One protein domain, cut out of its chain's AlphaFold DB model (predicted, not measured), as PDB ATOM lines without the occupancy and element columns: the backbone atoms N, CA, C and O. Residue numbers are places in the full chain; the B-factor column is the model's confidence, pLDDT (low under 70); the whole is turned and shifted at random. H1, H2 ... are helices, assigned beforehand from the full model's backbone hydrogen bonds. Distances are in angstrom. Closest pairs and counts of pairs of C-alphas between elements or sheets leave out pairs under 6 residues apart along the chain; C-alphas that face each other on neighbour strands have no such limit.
ATOM      1  N   LEU A  79     167.759 127.716 104.328       58.00
ATOM      2  CA  LEU A  79     167.448 127.138 105.639       58.00
ATOM      3  C   LEU A  79     168.611 127.271 106.633       58.00
ATOM      4  O   LEU A  79     168.364 127.396 107.826       58.00
ATOM      5  N   HIS A  80     169.858 127.279 106.149       55.09
ATOM      6  CA  HIS A  80     171.065 127.290 106.988       55.09
ATOM      7  C   HIS A  80     171.771 128.653 107.075       55.09
ATOM      8  O   HIS A  80     172.672 128.821 107.899       55.09
ATOM      9  N   THR A  81     171.401 129.640 106.251       60.97
ATOM     10  CA  THR A  81     172.077 130.949 106.272       60.97
ATOM     11  C   THR A  81     171.533 131.841 107.394       60.97
ATOM     12  O   THR A  81     170.322 131.998 107.545       60.97
ATOM     13  N   LYS A  82     172.437 132.447 108.178       60.28
ATOM     14  CA  LYS A  82     172.100 133.348 109.292       60.28
ATOM     15  C   LYS A  82     171.432 134.627 108.767       60.28
ATOM     16  O   LYS A  82     171.961 135.285 107.877       60.28
ATOM     17  N   GLU A  83     170.297 135.005 109.359       60.50
ATOM     18  CA  GLU A  83     169.504 136.182 108.962       60.50
ATOM     19  C   GLU A  83     170.274 137.511 108.841       60.50
ATOM     20  O   GLU A  83     170.037 138.203 107.852       60.50
ATOM     21  N   PRO A  84     171.204 137.889 109.747       60.34
ATOM     22  CA  PRO A  84     171.934 139.151 109.593       60.34
ATOM     23  C   PRO A  84     172.835 139.173 108.349       60.34
ATOM     24  O   PRO A  84     173.003 140.219 107.736       60.34
ATOM     25  N   GLU A  85     173.357 138.017 107.920       62.94
ATOM     26  CA  GLU A  85     174.157 137.906 106.693       62.94
ATOM     27  C   GLU A  85     173.284 137.970 105.425       62.94
ATOM     28  O   GLU A  85     173.758 138.347 104.355       62.94
ATOM     29  N   LEU A  86     171.998 137.619 105.534       63.41
ATOM     30  CA  LEU A  86     171.030 137.771 104.449       63.41
ATOM     31  C   LEU A  86     170.646 139.240 104.261       63.41
ATOM     32  O   LEU A  86     170.717 139.732 103.138       63.41
ATOM     33  N   VAL A  87     170.300 139.954 105.337       66.69
ATOM     34  CA  VAL A  87     169.872 141.366 105.262       66.69
ATOM     35  C   VAL A  87     170.910 142.230 104.535       66.69
ATOM     36  O   VAL A  87     170.541 143.013 103.663       66.69
ATOM     37  N   ASP A  88     172.196 142.011 104.816       66.56
ATOM     38  CA  ASP A  88     173.309 142.761 104.217       66.56
ATOM     39  C   ASP A  88     173.524 142.455 102.715       66.56
ATOM     40  O   ASP A  88     174.023 143.285 101.961       66.56
ATOM     41  N   LYS A  89     173.105 141.271 102.232       67.88
ATOM     42  CA  LYS A  89     173.344 140.812 100.843       67.88
ATOM     43  C   LYS A  89     172.148 140.957  99.899       67.88
ATOM     44  O   LYS A  89     172.342 141.154  98.696       67.88
ATOM     45  N   ILE A  90     170.924 140.780 100.398       72.12
ATOM     46  CA  ILE A  90     169.687 140.801  99.591       72.12
ATOM     47  C   ILE A  90     168.818 142.039  99.842       72.12
ATOM     48  O   ILE A  90     167.914 142.297  99.050       72.12
ATOM     49  N   GLY A  91     169.118 142.820 100.883       78.31
ATOM     50  CA  GLY A  91     168.343 143.990 101.286       78.31
ATOM     51  C   GLY A  91     167.236 143.671 102.296       78.31
ATOM     52  O   GLY A  91     166.872 142.514 102.526       78.31
ATOM     53  N   LEU A  92     166.698 144.732 102.906       79.25
ATOM     54  CA  LEU A  92     165.712 144.654 103.990       79.25
ATOM     55  C   LEU A  92     164.378 144.024 103.544       79.25
ATOM     56  O   LEU A  92     163.836 143.179 104.253       79.25
ATOM     57  N   ASP A  93     163.873 144.399 102.366       82.31
ATOM     58  CA  ASP A  93     162.570 143.950 101.847       82.31
ATOM     59  C   ASP A  93     162.548 142.439 101.550       82.31
ATOM     60  O   ASP A  93     161.692 141.696 102.034       82.31
ATOM     61  N   ALA A  94     163.578 141.937 100.866       81.00
ATOM     62  CA  ALA A  94     163.714 140.511 100.580       81.00
ATOM     63  C   ALA A  94     163.882 139.668 101.862       81.00
ATOM     64  O   ALA A  94     163.368 138.548 101.950       81.00
ATOM     65  N   ALA A  95     164.563 140.200 102.883       80.25
ATOM     66  CA  ALA A  95     164.668 139.548 104.186       80.25
ATOM     67  C   ALA A  95     163.316 139.500 104.925       80.25
ATOM     68  O   ALA A  95     162.980 138.475 105.524       80.25
ATOM     69  N   LEU A  96     162.515 140.568 104.843       83.25
ATOM     70  CA  LEU A  96     161.148 140.613 105.371       83.25
ATOM     71  C   LEU A  96     160.233 139.596 104.679       83.25
ATOM     72  O   LEU A  96     159.526 138.859 105.368       83.25
ATOM     73  N   PHE A  97     160.303 139.471 103.352       84.31
ATOM     74  CA  PHE A  97     159.532 138.473 102.601       84.31
ATOM     75  C   PHE A  97     159.863 137.031 103.027       84.31
ATOM     76  O   PHE A  97     158.966 136.219 103.260       84.31
ATOM     77  N   LEU A  98     161.149 136.706 103.210       83.69
ATOM     78  CA  LEU A  98     161.568 135.382 103.690       83.69
ATOM     79  C   LEU A  98     161.109 135.104 105.127       83.69
ATOM     80  O   LEU A  98     160.721 133.973 105.437       83.69
ATOM     81  N   ARG A  99     161.119 136.120 105.999       83.50
ATOM     82  CA  ARG A  99     160.566 136.016 107.357       83.50
ATOM     83  C   ARG A  99     159.064 135.762 107.324       83.50
ATOM     84  O   ARG A  99     158.603 134.840 107.993       83.50
ATOM     85  N   PHE A 100     158.326 136.504 106.503       86.81
ATOM     86  CA  PHE A 100     156.891 136.301 106.318       86.81
ATOM     87  C   PHE A 100     156.582 134.880 105.836       86.81
ATOM     88  O   PHE A 100     155.775 134.191 106.454       86.81
ATOM     89  N   LEU A 101     157.286 134.385 104.814       87.12
ATOM     90  CA  LEU A 101     157.112 133.014 104.322       87.12
ATOM     91  C   LEU A 101     157.435 131.955 105.379       87.12
ATOM     92  O   LEU A 101     156.759 130.927 105.447       87.12
ATOM     93  N   ARG A 102     158.465 132.178 106.206       85.00
ATOM     94  CA  ARG A 102     158.803 131.258 107.299       85.00
ATOM     95  C   ARG A 102     157.698 131.231 108.353       85.00
ATOM     96  O   ARG A 102     157.312 130.141 108.768       85.00
ATOM     97  N   MET A 103     157.177 132.391 108.749       89.00
ATOM     98  CA  MET A 103     156.056 132.473 109.691       89.00
ATOM     99  C   MET A 103     154.787 131.838 109.113       89.00
ATOM    100  O   MET A 103     154.171 131.010 109.778       89.00
ATOM    101  N   ALA A 104     154.451 132.141 107.857       90.62
ATOM    102  CA  ALA A 104     153.303 131.564 107.164       90.62
ATOM    103  C   ALA A 104     153.399 130.034 107.086       90.62
ATOM    104  O   ALA A 104     152.427 129.342 107.372       90.62
ATOM    105  N   ARG A 105     154.580 129.483 106.773       88.62
ATOM    106  CA  ARG A 105     154.791 128.029 106.735       88.62
ATOM    107  C   ARG A 105     154.503 127.375 108.081       88.62
ATOM    108  O   ARG A 105     153.788 126.379 108.111       88.62
ATOM    109  N   TRP A 106     155.040 127.915 109.173       89.75
ATOM    110  CA  TRP A 106     154.775 127.380 110.510       89.75
ATOM    111  C   TRP A 106     153.295 127.487 110.876       89.75
ATOM    112  O   TRP A 106     152.716 126.497 111.310       89.75
ATOM    113  N   LEU A 107     152.668 128.636 110.611       91.06
ATOM    114  CA  LEU A 107     151.244 128.852 110.861       91.06
ATOM    115  C   LEU A 107     150.374 127.824 110.121       91.06
ATOM    116  O   LEU A 107     149.611 127.095 110.752       91.06
ATOM    117  N   PHE A 108     150.531 127.714 108.799       90.25
ATOM    118  CA  PHE A 108     149.752 126.777 107.991       90.25
ATOM    119  C   PHE A 108     150.039 125.318 108.347       90.25
ATOM    120  O   PHE A 108     149.119 124.510 108.328       90.25
ATOM    121  N   THR A 109     151.279 124.970 108.709       91.50
ATOM    122  CA  THR A 109     151.624 123.593 109.099       91.50
ATOM    123  C   THR A 109     150.978 123.218 110.429       91.50
ATOM    124  O   THR A 109     150.401 122.139 110.536       91.50
ATOM    125  N   CYS A 110     151.024 124.105 111.428       91.50
ATOM    126  CA  CYS A 110     150.386 123.872 112.722       91.50
ATOM    127  C   CYS A 110     148.868 123.734 112.579       91.50
ATOM    128  O   CYS A 110     148.294 122.779 113.098       91.50
ATOM    129  N   ILE A 111     148.227 124.640 111.832       89.50
ATOM    130  CA  ILE A 111     146.780 124.581 111.585       89.50
ATOM    131  C   ILE A 111     146.427 123.303 110.818       89.50
ATOM    132  O   ILE A 111     145.567 122.554 111.264       89.50
ATOM    133  N   ALA A 112     147.128 122.994 109.722       89.00
ATOM    134  CA  ALA A 112     146.863 121.791 108.934       89.00
ATOM    135  C   ALA A 112     147.014 120.511 109.763       89.00
ATOM    136  O   ALA A 112     146.182 119.615 109.650       89.00
ATOM    137  N   LEU A 113     148.037 120.422 110.618       90.25
ATOM    138  CA  LEU A 113     148.244 119.262 111.484       90.25
ATOM    139  C   LEU A 113     147.094 119.120 112.485       90.25
ATOM    140  O   LEU A 113     146.517 118.040 112.580       90.25
ATOM    141  N   LEU A 114     146.717 120.200 113.175       88.75
ATOM    142  CA  LEU A 114     145.610 120.186 114.136       88.75
ATOM    143  C   LEU A 114     144.276 119.837 113.466       88.75
ATOM    144  O   LEU A 114     143.557 118.958 113.942       88.75
ATOM    145  N   THR A 115     143.962 120.467 112.333       85.44
ATOM    146  CA  THR A 115     142.726 120.208 111.591       85.44
ATOM    147  C   THR A 115     142.686 118.775 111.068       85.44
ATOM    148  O   THR A 115     141.695 118.084 111.290       85.44
ATOM    149  N   CYS A 116     143.750 118.283 110.432       86.06
ATOM    150  CA  CYS A 116     143.800 116.909 109.930       86.06
ATOM    151  C   CYS A 116     143.728 115.881 111.068       86.06
ATOM    152  O   CYS A 116     142.990 114.905 110.953       86.06
ATOM    153  N   ALA A 117     144.443 116.105 112.174       86.50
ATOM    154  CA  ALA A 117     144.461 115.187 113.311       86.50
ATOM    155  C   ALA A 117     143.097 115.062 114.003       86.50
ATOM    156  O   ALA A 117     142.811 114.013 114.570       86.50
ATOM    157  N   VAL A 118     142.251 116.095 113.950       84.06
ATOM    158  CA  VAL A 118     140.915 116.077 114.563       84.06
ATOM    159  C   VAL A 118     139.834 115.663 113.557       84.06
ATOM    160  O   VAL A 118     139.030 114.782 113.857       84.06
ATOM    161  N   LEU A 119     139.804 116.241 112.351       81.81
ATOM    162  CA  LEU A 119     138.708 116.018 111.393       81.81
ATOM    163  C   LEU A 119     138.766 114.644 110.725       81.81
ATOM    164  O   LEU A 119     137.720 114.017 110.559       81.81
ATOM    165  N   ILE A 120     139.960 114.161 110.358       83.81
ATOM    166  CA  ILE A 120     140.110 112.867 109.673       83.81
ATOM    167  C   ILE A 120     139.561 111.716 110.530       83.81
ATOM    168  O   ILE A 120     138.695 110.992 110.034       83.81
ATOM    169  N   PRO A 121     139.973 111.522 111.800       81.25
ATOM    170  CA  PRO A 121     139.458 110.409 112.592       81.25
ATOM    171  C   PRO A 121     137.964 110.541 112.894       81.25
ATOM    172  O   PRO A 121     137.261 109.533 112.861       81.25
ATOM    173  N   ILE A 122     137.447 111.752 113.133       81.19
ATOM    174  CA  ILE A 122     136.009 111.966 113.374       81.19
ATOM    175  C   ILE A 122     135.191 111.530 112.158       81.19
ATOM    176  O   ILE A 122     134.197 110.815 112.298       81.19
ATOM    177  N   ASN A 123     135.631 111.918 110.964       80.69
ATOM    178  CA  ASN A 123     134.939 111.580 109.734       80.69
ATOM    179  C   ASN A 123     135.016 110.079 109.406       80.69
ATOM    180  O   ASN A 123     134.003 109.444 109.110       80.69
ATOM    181  N   VAL A 124     136.195 109.473 109.577       79.00
ATOM    182  CA  VAL A 124     136.407 108.030 109.390       79.00
ATOM    183  C   VAL A 124     135.534 107.214 110.351       79.00
ATOM    184  O   VAL A 124     134.855 106.281 109.919       79.00
ATOM    185  N   VAL A 125     135.488 107.576 111.639       80.38
ATOM    186  CA  VAL A 125     134.666 106.880 112.647       80.38
ATOM    187  C   VAL A 125     133.172 107.014 112.343       80.38
ATOM    188  O   VAL A 125     132.431 106.042 112.505       80.38
ATOM    189  N   TYR A 126     132.720 108.182 111.880       75.56
ATOM    190  CA  TYR A 126     131.328 108.385 111.482       75.56
ATOM    191  C   TYR A 126     130.951 107.514 110.278       75.56
ATOM    192  O   TYR A 126     129.945 106.797 110.323       75.56
ATOM    193  N   ASN A 127     131.786 107.525 109.237       72.31
ATOM    194  CA  ASN A 127     131.539 106.812 107.989       72.31
ATOM    195  C   ASN A 127     131.545 105.283 108.189       72.31
ATOM    196  O   ASN A 127     130.697 104.592 107.626       72.31
ATOM    197  N   LEU A 128     132.421 104.754 109.057       71.50
ATOM    198  CA  LEU A 128     132.447 103.329 109.433       71.50
ATOM    199  C   LEU A 128     131.153 102.844 110.098       71.50
ATOM    200  O   LEU A 128     130.807 101.676 109.949       71.50
ATOM    201  N   ARG A 129     130.460 103.715 110.841       72.50
ATOM    202  CA  ARG A 129     129.269 103.352 111.626       72.50
ATOM    203  C   ARG A 129     127.948 103.528 110.877       72.50
ATOM    204  O   ARG A 129     126.990 102.855 111.234       72.50
ATOM    205  N   HIS A 130     127.889 104.416 109.883       68.19
ATOM    206  CA  HIS A 130     126.622 104.833 109.261       68.19
ATOM    207  C   HIS A 130     126.531 104.582 107.748       68.19
ATOM    208  O   HIS A 130     125.450 104.744 107.188       68.19
ATOM    209  N   VAL A 131     127.622 104.194 107.076       65.44
ATOM    210  CA  VAL A 131     127.652 104.025 105.611       65.44
ATOM    211  C   VAL A 131     127.941 102.569 105.236       65.44
ATOM    212  O   VAL A 131     128.865 101.955 105.769       65.44
ATOM    213  N   ASP A 132     127.155 102.030 104.302       66.12
ATOM    214  CA  ASP A 132     127.276 100.667 103.769       66.12
ATOM    215  C   ASP A 132     128.592 100.499 102.962       66.12
ATOM    216  O   ASP A 132     128.927 101.375 102.152       66.12
ATOM    217  N   PRO A 133     129.370  99.410 103.153       62.62
ATOM    218  CA  PRO A 133     130.658  99.181 102.485       62.62
ATOM    219  C   PRO A 133     130.647  99.283 100.954       62.62
ATOM    220  O   PRO A 133     131.685  99.599 100.377       62.62
ATOM    221  N   LYS A 134     129.511  99.052 100.282       60.44
ATOM    222  CA  LYS A 134     129.432  99.085  98.807       60.44
ATOM    223  C   LYS A 134     129.482 100.492  98.195       60.44
ATOM    224  O   LYS A 134     129.736 100.611  97.002       60.44
ATOM    225  N   GLY A 135     129.258 101.549  98.981       61.97
ATOM    226  CA  GLY A 135     129.240 102.943  98.504       61.97
ATOM    227  C   GLY A 135     130.410 103.807  98.980       61.97
ATOM    228  O   GLY A 135     130.414 105.016  98.730       61.97
ATOM    229  N   ARG A 136     131.377 103.227  99.705       65.69
ATOM    230  CA  ARG A 136     132.447 103.981 100.364       65.69
ATOM    231  C   ARG A 136     133.645 104.161  99.441       65.69
ATOM    232  O   ARG A 136     134.336 103.205  99.114       65.69
ATOM    233  N   ASP A 137     133.920 105.412  99.104       71.06
ATOM    234  CA  ASP A 137     135.142 105.815  98.418       71.06
ATOM    235  C   ASP A 137     136.121 106.493  99.395       71.06
ATOM    236  O   ASP A 137     135.695 107.162 100.342       71.06
ATOM    237  N   VAL A 138     137.431 106.334  99.180       68.88
ATOM    238  CA  VAL A 138     138.494 106.792 100.102       68.88
ATOM    239  C   VAL A 138     138.437 108.311 100.295       68.88
ATOM    240  O   VAL A 138     138.538 108.802 101.418       68.88
ATOM    241  N   LEU A 139     138.180 109.061  99.220       68.31
ATOM    242  CA  LEU A 139     137.990 110.514  99.279       68.31
ATOM    243  C   LEU A 139     136.685 110.908  99.989       68.31
ATOM    244  O   LEU A 139     136.644 111.914 100.699       68.31
ATOM    245  N   SER A 140     135.617 110.120  99.828       67.00
ATOM    246  CA  SER A 140     134.329 110.361 100.501       67.00
ATOM    247  C   SER A 140     134.451 110.147 102.010       67.00
ATOM    248  O   SER A 140     133.888 110.902 102.793       67.00
ATOM    249  N   MET A 141     135.258 109.170 102.430       67.75
ATOM    250  CA  MET A 141     135.485 108.854 103.841       67.75
ATOM    251  C   MET A 141     136.295 109.925 104.585       67.75
ATOM    252  O   MET A 141     136.179 110.057 105.800       67.75
ATOM    253  N   MET A 142     137.127 110.677 103.863       69.06
ATOM    254  CA  MET A 142     137.962 111.745 104.422       69.06
ATOM    255  C   MET A 142     137.312 113.131 104.329       69.06
ATOM    256  O   MET A 142     137.788 114.062 104.975       69.06
ATOM    257  N   THR A 143     136.195 113.282 103.608       71.25
ATOM    258  CA  THR A 143     135.494 114.567 103.411       71.25
ATOM    259  C   THR A 143     134.127 114.627 104.107       71.25
ATOM    260  O   THR A 143     133.479 113.608 104.316       71.25
ATOM    261  N   ILE A 144     133.650 115.831 104.448       69.06
ATOM    262  CA  ILE A 144     132.368 116.079 105.153       69.06
ATOM    263  C   ILE A 144     131.117 115.589 104.389       69.06
ATOM    264  O   ILE A 144     130.010 115.638 104.910       69.06
ATOM    265  N   ARG A 145     131.268 115.122 103.145       67.38
ATOM    266  CA  ARG A 145     130.184 114.908 102.177       67.38
ATOM    267  C   ARG A 145     129.051 114.013 102.682       67.38
ATOM    268  O   ARG A 145     127.896 114.316 102.408       67.38
ATOM    269  N   ASP A 146     129.383 112.947 103.404       63.91
ATOM    270  CA  ASP A 146     128.404 111.974 103.905       63.91
ATOM    271  C   ASP A 146     128.116 112.154 105.413       63.91
ATOM    272  O   ASP A 146     127.407 111.344 106.005       63.91
ATOM    273  N   VAL A 147     128.665 113.195 106.061       64.88
ATOM    274  CA  VAL A 147     128.508 113.431 107.506       64.88
ATOM    275  C   VAL A 147     127.242 114.234 107.783       64.88
ATOM    276  O   VAL A 147     127.146 115.401 107.410       64.88
ATOM    277  N   ALA A 148     126.292 113.639 108.506       67.38
ATOM    278  CA  ALA A 148     125.042 114.284 108.903       67.38
ATOM    279  C   ALA A 148     124.800 114.228 110.427       67.38
ATOM    280  O   ALA A 148     125.179 113.277 111.116       67.38
ATOM    281  N   GLY A 149     124.131 115.251 110.968       68.81
ATOM    282  CA  GLY A 149     123.711 115.315 112.376       68.81
ATOM    283  C   GLY A 149     124.744 115.933 113.329       68.81
ATOM    284  O   GLY A 149     125.546 116.778 112.935       68.81
ATOM    285  N   ASN A 150     124.726 115.517 114.603       67.94
ATOM    286  CA  ASN A 150     125.516 116.123 115.692       67.94
ATOM    287  C   ASN A 150     127.042 116.157 115.458       67.94
ATOM    288  O   ASN A 150     127.737 116.943 116.096       67.94
ATOM    289  N   PHE A 151     127.570 115.341 114.542       66.56
ATOM    290  CA  PHE A 151     128.997 115.296 114.204       66.56
ATOM    291  C   PHE A 151     129.474 116.509 113.383       66.56
ATOM    292  O   PHE A 151     130.662 116.836 113.417       66.56
ATOM    293  N   LEU A 152     128.569 117.253 112.729       70.69
ATOM    294  CA  LEU A 152     128.910 118.541 112.102       70.69
ATOM    295  C   LEU A 152     129.415 119.566 113.122       70.69
ATOM    296  O   LEU A 152     130.251 120.406 112.794       70.69
ATOM    297  N   PHE A 153     128.967 119.487 114.377       71.19
ATOM    298  CA  PHE A 153     129.383 120.439 115.403       71.19
ATOM    299  C   PHE A 153     130.867 120.351 115.753       71.19
ATOM    300  O   PHE A 153     131.409 121.349 116.214       71.19
ATOM    301  N   ALA A 154     131.541 119.236 115.457       72.06
ATOM    302  CA  ALA A 154     132.989 119.118 115.611       72.06
ATOM    303  C   ALA A 154     133.781 120.030 114.654       72.06
ATOM    304  O   ALA A 154     134.933 120.349 114.929       72.06
ATOM    305  N   HIS A 155     133.171 120.492 113.558       74.12
ATOM    306  CA  HIS A 155     133.829 121.381 112.595       74.12
ATOM    307  C   HIS A 155     133.806 122.849 113.038       74.12
ATOM    308  O   HIS A 155     134.681 123.619 112.656       74.12
ATOM    309  N   ARG A 156     132.841 123.236 113.885       75.50
ATOM    310  CA  ARG A 156     132.669 124.620 114.356       75.50
ATOM    311  C   ARG A 156     133.885 125.148 115.137       75.50
ATOM    312  O   ARG A 156     134.357 126.227 114.794       75.50
ATOM    313  N   PRO A 157     134.425 124.413 116.131       75.75
ATOM    314  CA  PRO A 157     135.610 124.842 116.874       75.75
ATOM    315  C   PRO A 157     136.881 124.871 116.026       75.75
ATOM    316  O   PRO A 157     137.808 125.582 116.365       75.75
ATOM    317  N   VAL A 158     136.944 124.098 114.936       74.75
ATOM    318  CA  VAL A 158     138.104 124.108 114.031       74.75
ATOM    319  C   VAL A 158     138.122 125.339 113.126       74.75
ATOM    320  O   VAL A 158     139.186 125.742 112.666       74.75
ATOM    321  N   SER A 159     136.953 125.921 112.854       74.75
ATOM    322  CA  SER A 159     136.816 127.132 112.038       74.75
ATOM    323  C   SER A 159     136.963 128.444 112.814       74.75
ATOM    324  O   SER A 159     136.960 129.499 112.182       74.75
ATOM    325  N   TRP A 160     137.025 128.383 114.147       73.62
ATOM    326  CA  TRP A 160     137.033 129.537 115.048       73.62
ATOM    327  C   TRP A 160     138.421 129.720 115.657       73.62
ATOM    328  O   TRP A 160     138.923 130.864 115.628       73.62
TER     329      TRP A 160
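AT A GLANCE: This is residues 79 to 160 of the 160 residues of the protein "RSN1_TM domain-containing protein" of Grifola frondosa (UniProt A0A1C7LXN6). One long helix, H2, makes the length of a rod; short H1 makes a corner at its first end, and short H3 and H4 pack on different sides of its second half. The 82 printed residues hold four named helices, H1 to H4 in order, and no named strand: all helix, extended, radius of gyration of the C-alphas 20.6 A, spans 62 by 26 by 15 A.

IN THESE COORDINATES: H1, residues 83 to 90, begins at C-alpha 83 (169.504, 136.182, 108.962). H2, residues 92 to 130, measures 56.0 A. H3 is residues 138 to 142; H4, residues 150 to 155, ends at C-alpha 155 (133.829, 121.381, 112.595).

HOW THE PARTS SIT: The hub, H2, touches H1 with residues 94 to 95 alone, at a steep tilt of 62 degrees; closest C-alphas, Val 87 and Ala 95, 5.6 A. Its residues 120 to 127 alone touch H3; closest C-alphas, Val 124 and Met 141, 5.7 A. Its residues 119 to 126 alone touch H4, at a shallow tilt of 12 degrees, opposite ways; closest C-alphas, Leu 119 and His 155, 7.3 A. H3 and H4 are apart. Every O i to N i+4 pair is within hydrogen-bond range in H3, against 2 of 4 in H1, 34 of 35 in H2 and 0 of 2 in H4, where 3 of 3 O i to N i+3 pairs are.

THE WHOLE: The C-alphas farthest apart, Asp 88 and Asp 132, are 62.4 A apart. The printed part has no cut and no long link. Mean pLDDT of the printed part is 75.2, with 31 residues under 70, among them 79 to 89.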